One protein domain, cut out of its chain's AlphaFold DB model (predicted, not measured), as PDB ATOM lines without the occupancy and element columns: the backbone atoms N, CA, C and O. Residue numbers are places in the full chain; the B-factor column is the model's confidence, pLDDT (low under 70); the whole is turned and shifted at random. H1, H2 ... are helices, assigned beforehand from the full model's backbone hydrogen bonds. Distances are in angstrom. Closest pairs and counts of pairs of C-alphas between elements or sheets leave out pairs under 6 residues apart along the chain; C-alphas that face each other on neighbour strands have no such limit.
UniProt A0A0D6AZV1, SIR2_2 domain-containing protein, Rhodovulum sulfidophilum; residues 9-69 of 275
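Overview. This is residues 9 to 69 of the 275 residues of the protein "SIR2_2 domain-containing protein" of Rhodovulum sulfidophilum (UniProt A0A0D6AZV1). The domain has the shape of a T: the long helix H2 makes the crossbar, and H4 starts at H2 and runs away from it as the stem, with residues 61 to 69 sticking out free. The short H1 sits at one end of the crossbar, while beyond the other end residues 36 to 54 loop round, with the single turn H3 in this loop, and come back to the start of the stem. The printed part has 61 residues, with four named helices in the order H1, H2, H3, H4 and no named strand, and its class is all helix. It is only just loose, close to compact, with a radius of gyration of the C-alphas of 12.6 A, and it spans 35 by 28 by 21 A.

Arrangement. H1, residues 9 to 14, and H2, residues 19 to 35, only just touch, with 3 pairs of C-alphas within 8 A; the closest are those of Tyr 11 and Ile 22, 6.0 A apart. H2 takes part with residues 19 to 22 alone. The two run opposite ways at a steep tilt of 66 degrees. H3, residues 44 to 47, is apart from H2, but only just, with the closest C-alphas 8.1 A apart. H4, residues 55 to 68, touches H2 with residues 56 to 57 alone. The closest C-alphas of H2 and H4 are those of Ser 27 and Leu 57, 5.5 A apart. The lines of H2 and H4 are about perpendicular, only just, at 73 degrees. H3 and H4 are close but not clearly touching; the C-alphas of Leu 46 and Cys 55, their closest, are 6.9 A apart. H1 is apart from both H3 and H4. In H1, H2 and H4 every O i to N i+4 pair is within hydrogen-bond range, and H3 is too short for such a pair.

Along the chain. H1 begins at C-alpha 9 at (164.145, 130.669, 307.085) and measures 8.5 A from first to last C-alpha. H2 is the longest helix by residues and measures 24.2 A, from Pro 19 to C-alpha 35 at (165.380, 132.135, 282.408). H3 measures 5.6 A from Glu 44 to Phe 47. H4 measures 20.1 A from Cys 55 to Val 68, whose C-alpha is at (143.848, 130.423, 297.892).

Size, cuts and confidence. The two C-alphas farthest apart are those of Ser 16 and Glu 44, at 35.6 A. Without the stretch that stands free, residues 61 to 69, of which 61 to 68 belong to H4, the body of 52 residues spans 35 by 21 by 15 A. The link from H1 to H2 is tight, those from H2 to H3 and from H3 to H4 are short, and no link is long. The printed part has no cut. The mean pLDDT of the printed part is 94.5, and no printed residue is under 70.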
ATOM      1  N   GLU A   9     163.437 130.344 305.844       89.88
ATOM      2  CA  GLU A   9     164.145 130.669 307.085       89.88
ATOM      3  C   GLU A   9     165.516 131.303 306.831       89.88
ATOM      4  O   GLU A   9     165.958 132.141 307.615       89.88
ATOM      5  N   TYR A  10     166.180 130.933 305.730       91.44
ATOM      6  CA  TYR A  10     167.446 131.546 305.332       91.44
ATOM      7  C   TYR A  10     167.250 133.028 304.997       91.44
ATOM      8  O   TYR A  10     167.955 133.875 305.545       91.44
ATOM      9  N   TYR A  11     166.270 133.349 304.147       90.50
ATOM     10  CA  TYR A  11     165.979 134.732 303.755       90.50
ATOM     11  C   TYR A  11     165.475 135.557 304.936       90.50
ATOM     12  O   TYR A  11     165.907 136.694 305.118       90.50
ATOM     13  N   TYR A  12     164.639 134.955 305.785       91.06
ATOM     14  CA  TYR A  12     164.163 135.584 307.010       91.06
ATOM     15  C   TYR A  12     165.323 135.990 307.929       91.06
ATOM     16  O   TYR A  12     165.390 137.135 308.366       91.06
ATOM     17  N   GLN A  13     166.278 135.089 308.189       92.31
ATOM     18  CA  GLN A  13     167.453 135.411 309.011       92.31
ATOM     19  C   GLN A  13     168.366 136.440 308.339       92.31
ATOM     20  O   GLN A  13     168.821 137.376 308.994       92.31
ATOM     21  N   LYS A  14     168.617 136.288 307.033       93.25
ATOM     22  CA  LYS A  14     169.504 137.169 306.260       93.25
ATOM     23  C   LYS A  14     169.034 138.624 306.273       93.25
ATOM     24  O   LYS A  14     169.857 139.523 306.419       93.25
ATOM     25  N   HIS A  15     167.728 138.839 306.159       93.62
ATOM     26  CA  HIS A  15     167.119 140.170 306.121       93.62
ATOM     27  C   HIS A  15     166.503 140.598 307.448       93.62
ATOM     28  O   HIS A  15     165.750 141.562 307.491       93.62
ATOM     29  N   SER A  16     166.808 139.898 308.547       92.75
ATOM     30  CA  SER A  16     166.261 140.206 309.879       92.75
ATOM     31  C   SER A  16     164.726 140.311 309.902       92.75
ATOM     32  O   SER A  16     164.161 141.113 310.641       92.75
ATOM     33  N   GLY A  17     164.056 139.505 309.079       89.56
ATOM     34  CA  GLY A  17     162.604 139.489 308.936       89.56
ATOM     35  C   GLY A  17     162.005 140.640 308.121       89.56
ATOM     36  O   GLY A  17     160.787 140.768 308.140       89.56
ATOM     37  N   ASP A  18     162.798 141.459 307.418       91.31
ATOM     38  CA  ASP A  18     162.281 142.511 306.527       91.31
ATOM     39  C   ASP A  18     161.611 141.892 305.279       91.31
ATOM     40  O   ASP A  18     162.312 141.376 304.399       91.31
ATOM     41  N   PRO A  19     160.269 141.946 305.162       91.12
ATOM     42  CA  PRO A  19     159.556 141.323 304.054       91.12
ATOM     43  C   PRO A  19     159.857 141.982 302.704       91.12
ATOM     44  O   PRO A  19     159.843 141.290 301.688       91.12
ATOM     45  N   ILE A  20     160.177 143.281 302.675       93.12
ATOM     46  CA  ILE A  20     160.458 144.023 301.437       93.12
ATOM     47  C   ILE A  20     161.813 143.584 300.877       93.12
ATOM     48  O   ILE A  20     161.948 143.287 299.690       93.12
ATOM     49  N   ALA A  21     162.821 143.481 301.746       94.44
ATOM     50  CA  ALA A  21     164.140 142.989 301.359       94.44
ATOM     51  C   ALA A  21     164.102 141.516 300.915       94.44
ATOM     52  O   ALA A  21     164.763 141.152 299.938       94.44
ATOM     53  N   ILE A  22     163.295 140.686 301.586       94.50
ATOM     54  CA  ILE A  22     163.048 139.297 301.176       94.50
ATOM     55  C   ILE A  22     162.376 139.259 299.798       94.50
ATOM     56  O   ILE A  22     162.816 138.493 298.944       94.50
ATOM     57  N   GLY A  23     161.364 140.098 299.556       94.44
ATOM     58  CA  GLY A  23     160.678 140.213 298.268       94.44
ATOM     59  C   GLY A  23     161.632 140.534 297.114       94.44
ATOM     60  O   GLY A  23     161.617 139.833 296.101       94.44
ATOM     61  N   SER A  24     162.522 141.520 297.283       95.81
ATOM     62  CA  SER A  24     163.548 141.840 296.276       95.81
ATOM     63  C   SER A  24     164.507 140.673 296.014       95.81
ATOM     64  O   SER A  24     164.835 140.409 294.862       95.81
ATOM     65  N   GLU A  25     164.937 139.930 297.042       94.56
ATOM     66  CA  GLU A  25     165.826 138.778 296.821       94.56
ATOM     67  C   GLU A  25     165.102 137.594 296.162       94.56
ATOM     68  O   GLU A  25     165.671 136.921 295.301       94.56
ATOM     69  N   LEU A  26     163.840 137.340 296.521       94.19
ATOM     70  CA  LEU A  26     163.018 136.336 295.844       94.19
ATOM     71  C   LEU A  26     162.801 136.688 294.372       94.19
ATOM     72  O   LEU A  26     162.799 135.785 293.538       94.19
ATOM     73  N   SER A  27     162.664 137.975 294.051       95.81
ATOM     74  CA  SER A  27     162.532 138.450 292.673       95.81
ATOM     75  C   SER A  27     163.740 138.040 291.829       95.81
ATOM     76  O   SER A  27     163.569 137.396 290.795       95.81
ATOM     77  N   ASP A  28     164.957 138.286 292.324       94.69
ATOM     78  CA  ASP A  28     166.190 137.897 291.629       94.69
ATOM     79  C   ASP A  28     166.282 136.370 291.436       94.69
ATOM     80  O   ASP A  28     166.655 135.879 290.372       94.69
ATOM     81  N   LEU A  29     165.892 135.589 292.445       93.69
ATOM     82  CA  LEU A  29     165.934 134.124 292.377       93.69
ATOM     83  C   LEU A  29     164.924 133.546 291.387       93.69
ATOM     84  O   LEU A  29     165.250 132.623 290.638       93.69
ATOM     85  N   VAL A  30     163.694 134.061 291.406       95.44
ATOM     86  CA  VAL A  30     162.640 133.632 290.485       95.44
ATOM     87  C   VAL A  30     162.992 134.049 289.062       95.44
ATOM     88  O   VAL A  30     162.772 133.257 288.150       95.44
ATOM     89  N   PHE A  31     163.591 135.224 288.869       96.50
ATOM     90  CA  PHE A  31     164.094 135.673 287.573       96.50
ATOM     91  C   PHE A  31     165.127 134.696 286.989       96.50
ATOM     92  O   PHE A  31     164.940 134.195 285.878       96.50
ATOM     93  N   GLU A  32     166.171 134.347 287.749       95.69
ATOM     94  CA  GLU A  32     167.194 133.383 287.307       95.69
ATOM     95  C   GLU A  32     166.590 132.003 287.010       95.69
ATOM     96  O   GLU A  32     166.916 131.351 286.013       95.69
ATOM     97  N   TRP A  33     165.658 131.551 287.855       95.56
ATOM     98  CA  TRP A  33     164.941 130.302 287.625       95.56
ATOM     99  C   TRP A  33     164.089 130.351 286.350       95.56
ATOM    100  O   TRP A  33     164.133 129.397 285.570       95.56
ATOM    101  N   ALA A  34     163.362 131.444 286.107       96.75
ATOM    102  CA  ALA A  34     162.504 131.633 284.940       96.75
ATOM    103  C   ALA A  34     163.298 131.604 283.626       96.75
ATOM    104  O   ALA A  34     162.858 130.981 282.664       96.75
ATOM    105  N   TRP A  35     164.497 132.195 283.585       96.12
ATOM    106  CA  TRP A  35     165.380 132.135 282.408       96.12
ATOM    107  C   TRP A  35     166.092 130.785 282.224       96.12
ATOM    108  O   TRP A  35     166.612 130.507 281.141       96.12
ATOM    109  N   GLY A  36     166.084 129.934 283.252       94.94
ATOM    110  CA  GLY A  36     166.617 128.576 283.224       94.94
ATOM    111  C   GLY A  36     165.522 127.508 283.182       94.94
ATOM    112  O   GLY A  36     164.806 127.342 282.194       94.94
ATOM    113  N   ALA A  37     165.422 126.731 284.263       94.81
ATOM    114  CA  ALA A  37     164.540 125.564 284.349       94.81
ATOM    115  C   ALA A  37     163.039 125.913 284.382       94.81
ATOM    116  O   ALA A  37     162.210 125.066 284.056       94.81
ATOM    117  N   GLY A  38     162.688 127.135 284.784       93.88
ATOM    118  CA  GLY A  38     161.316 127.615 284.942       93.88
ATOM    119  C   GLY A  38     160.682 128.191 283.681       93.88
ATOM    120  O   GLY A  38     159.519 128.575 283.731       93.88
ATOM    121  N   LYS A  39     161.402 128.247 282.553       94.88
ATOM    122  CA  LYS A  39     160.952 128.962 281.347       94.88
ATOM    123  C   LYS A  39     159.577 128.529 280.838       94.88
ATOM    124  O   LYS A  39     158.789 129.361 280.412       94.88
ATOM    125  N   ALA A  40     159.276 127.234 280.921       95.81
ATOM    126  CA  ALA A  40     157.999 126.677 280.471       95.81
ATOM    127  C   ALA A  40     156.797 127.051 281.364       95.81
ATOM    128  O   ALA A  40     155.660 126.811 280.968       95.81
ATOM    129  N   SER A  41     157.032 127.617 282.550       94.50
ATOM    130  CA  SER A  41     155.985 128.011 283.502       94.50
ATOM    131  C   SER A  41     155.396 129.395 283.215       94.50
ATOM    132  O   SER A  41     154.443 129.788 283.879       94.50
ATOM    133  N   PHE A  42     155.958 130.143 282.261       96.19
ATOM    134  CA  PHE A  42     155.602 131.536 282.008       96.19
ATOM    135  C   PHE A  42     155.264 131.784 280.535       96.19
ATOM    136  O   PHE A  42     155.853 131.154 279.652       96.19
ATOM    137  N   PRO A  43     154.344 132.719 280.241       95.06
ATOM    138  CA  PRO A  43     154.068 133.130 278.871       95.06
ATOM    139  C   PRO A  43     155.273 133.853 278.253       95.06
ATOM    140  O   PRO A  43     156.024 134.547 278.936       95.06
ATOM    141  N   GLU A  44     155.425 133.724 276.932       94.94
ATOM    142  CA  GLU A  44     156.588 134.237 276.190       94.94
ATOM    143  C   GLU A  44     156.746 135.766 276.304       94.94
ATOM    144  O   GLU A  44     157.869 136.263 276.355       94.94
ATOM    145  N   ALA A  45     155.636 136.494 276.466       95.06
ATOM    146  CA  ALA A  45     155.610 137.946 276.653       95.06
ATOM    147  C   ALA A  45     156.397 138.429 277.890       95.06
ATOM    148  O   ALA A  45     156.947 139.526 277.874       95.06
ATOM    149  N   LEU A  46     156.517 137.614 278.951       95.19
ATOM    150  CA  LEU A  46     157.294 137.994 280.143       95.19
ATOM    151  C   LEU A  46     158.814 137.985 279.903       95.19
ATOM    152  O   LEU A  46     159.566 138.507 280.720       95.19
ATOM    153  N   PHE A  47     159.279 137.417 278.786       96.25
ATOM    154  CA  PHE A  47     160.698 137.358 278.420       96.25
ATOM    155  C   PHE A  47     161.130 138.491 277.476       96.25
ATOM    156  O   PHE A  47     162.267 138.500 276.996       96.25
ATOM    157  N   GLU A  48     160.242 139.442 277.183       95.12
ATOM    158  CA  GLU A  48     160.562 140.605 276.363       95.12
ATOM    159  C   GLU A  48     161.496 141.580 277.100       95.12
ATOM    160  O   GLU A  48     161.401 141.777 278.309       95.12
ATOM    161  N   ALA A  49     162.389 142.248 276.364       90.56
ATOM    162  CA  ALA A  49     163.422 143.117 276.944       90.56
ATOM    163  C   ALA A  49     162.880 144.341 277.717       90.56
ATOM    164  O   ALA A  49     163.635 144.975 278.449       90.56
ATOM    165  N   GLY A  50     161.604 144.694 277.533       90.69
ATOM    166  CA  GLY A  50     160.940 145.786 278.252       90.69
ATOM    167  C   GLY A  50     160.340 145.382 279.601       90.69
ATOM    168  O   GLY A  50     159.852 146.253 280.317       90.69
ATOM    169  N   MET A  51     160.356 144.092 279.944       92.81
ATOM    170  CA  MET A  51     159.777 143.585 281.185       92.81
ATOM    171  C   MET A  51     160.728 143.765 282.367       92.81
ATOM    172  O   MET A  51     161.943 143.584 282.260       92.81
ATOM    173  N   SER A  52     160.162 144.098 283.523       93.31
ATOM    174  CA  SER A  52     160.898 144.182 284.779       93.31
ATOM    175  C   SER A  52     161.197 142.782 285.337       93.31
ATOM    176  O   SER A  52     160.435 141.834 285.143       93.31
ATOM    177  N   LYS A  53     162.325 142.628 286.043       93.94
ATOM    178  CA  LYS A  53     162.798 141.324 286.556       93.94
ATOM    179  C   LYS A  53     161.799 140.615 287.484       93.94
ATOM    180  O   LYS A  53     161.713 139.393 287.509       93.94
ATOM    181  N   ASP A  54     161.028 141.395 288.223       95.62
ATOM    182  CA  ASP A  54     160.054 140.976 289.226       95.62
ATOM    183  C   ASP A  54     158.720 140.507 288.638       95.62
ATOM    184  O   ASP A  54     157.913 139.926 289.367       95.62
ATOM    185  N   CYS A  55     158.492 140.683 287.329       96.69
ATOM    186  CA  CYS A  55     157.257 140.256 286.673       96.69
ATOM    187  C   CYS A  55     156.982 138.753 286.860       96.69
ATOM    188  O   CYS A  55     155.834 138.352 287.053       96.69
ATOM    189  N   PHE A  56     158.031 137.924 286.896       97.50
ATOM    190  CA  PHE A  56     157.913 136.486 287.136       97.50
ATOM    191  C   PHE A  56     157.428 136.185 288.557       97.50
ATOM    192  O   PHE A  56     156.489 135.410 288.736       97.50
ATOM    193  N   LEU A  57     158.028 136.822 289.571       97.19
ATOM    194  CA  LEU A  57     157.604 136.659 290.963       97.19
ATOM    195  C   LEU A  57     156.160 137.129 291.141       97.19
ATOM    196  O   LEU A  57     155.346 136.404 291.708       97.19
ATOM    197  N   LYS A  58     155.829 138.308 290.613       97.31
ATOM    198  CA  LYS A  58     154.482 138.880 290.684       97.31
ATOM    199  C   LYS A  58     153.447 137.984 290.005       97.31
ATOM    200  O   LYS A  58     152.392 137.750 290.584       97.31
ATOM    201  N   SER A  59     153.770 137.406 288.845       97.31
ATOM    202  CA  SER A  59     152.906 136.435 288.164       97.31
ATOM    203  C   SER A  59     152.632 135.202 289.032       97.31
ATOM    204  O   SER A  59     151.479 134.793 289.153       97.31
ATOM    205  N   LEU A  60     153.663 134.628 289.669       96.94
ATOM    206  CA  LEU A  60     153.491 133.477 290.565       96.94
ATOM    207  C   LEU A  60     152.652 133.827 291.799       96.94
ATOM    208  O   LEU A  60     151.805 133.037 292.213       96.94
ATOM    209  N   VAL A  61     152.880 135.005 292.387       96.38
ATOM    210  CA  VAL A  61     152.119 135.489 293.544       96.38
ATOM    211  C   VAL A  61     150.650 135.673 293.176       96.38
ATOM    212  O   VAL A  61     149.789 135.169 293.892       96.38
ATOM    213  N   CYS A  62     150.352 136.319 292.047       96.88
ATOM    214  CA  CYS A  62     148.974 136.527 291.598       96.88
ATOM    215  C   CYS A  62     148.261 135.201 291.321       96.88
ATOM    216  O   CYS A  62     147.126 135.009 291.759       96.88
ATOM    217  N   GLU A  63     148.939 134.259 290.657       96.19
ATOM    218  CA  GLU A  63     148.403 132.918 290.418       96.19
ATOM    219  C   GLU A  63     148.131 132.176 291.733       96.19
ATOM    220  O   GLU A  63     147.102 131.513 291.873       96.19
ATOM    221  N   HIS A  64     149.045 132.270 292.699       96.06
ATOM    222  CA  HIS A  64     148.884 131.628 293.997       96.06
ATOM    223  C   HIS A  64     147.714 132.225 294.779       96.06
ATOM    224  O   HIS A  64     146.837 131.476 295.206       96.06
ATOM    225  N   LEU A  65     147.679 133.554 294.926       96.06
ATOM    226  CA  LEU A  65     146.633 134.263 295.661       96.06
ATOM    227  C   LEU A  65     145.256 133.964 295.076       96.06
ATOM    228  O   LEU A  65     144.393 133.495 295.807       96.06
ATOM    229  N   SER A  66     145.105 134.056 293.753       94.19
ATOM    230  CA  SER A  66     143.842 133.753 293.063       94.19
ATOM    231  C   SER A  66     143.310 132.335 293.320       94.19
ATOM    232  O   SER A  66     142.125 132.080 293.127       94.19
ATOM    233  N   LYS A  67     144.167 131.386 293.727       94.81
ATOM    234  CA  LYS A  67     143.766 130.009 294.069       94.81
ATOM    235  C   LYS A  67     143.403 129.824 295.539       94.81
ATOM    236  O   LYS A  67     142.663 128.893 295.849       94.81
ATOM    237  N   VAL A  68     143.988 130.614 296.438       95.00
ATOM    238  CA  VAL A  68     143.848 130.423 297.892       95.00
ATOM    239  C   VAL A  68     142.877 131.406 298.532       95.00
ATOM    240  O   VAL A  68     142.382 131.128 299.624       95.00
ATOM    241  N   THR A  69     142.597 132.533 297.880       94.00
ATOM    242  CA  THR A  69     141.649 133.528 298.379       94.00
ATOM    243  C   THR A  69     140.230 133.247 297.881       94.00
ATOM    244  O   THR A  69     140.061 132.697 296.790       94.00
TER     245      THR A  69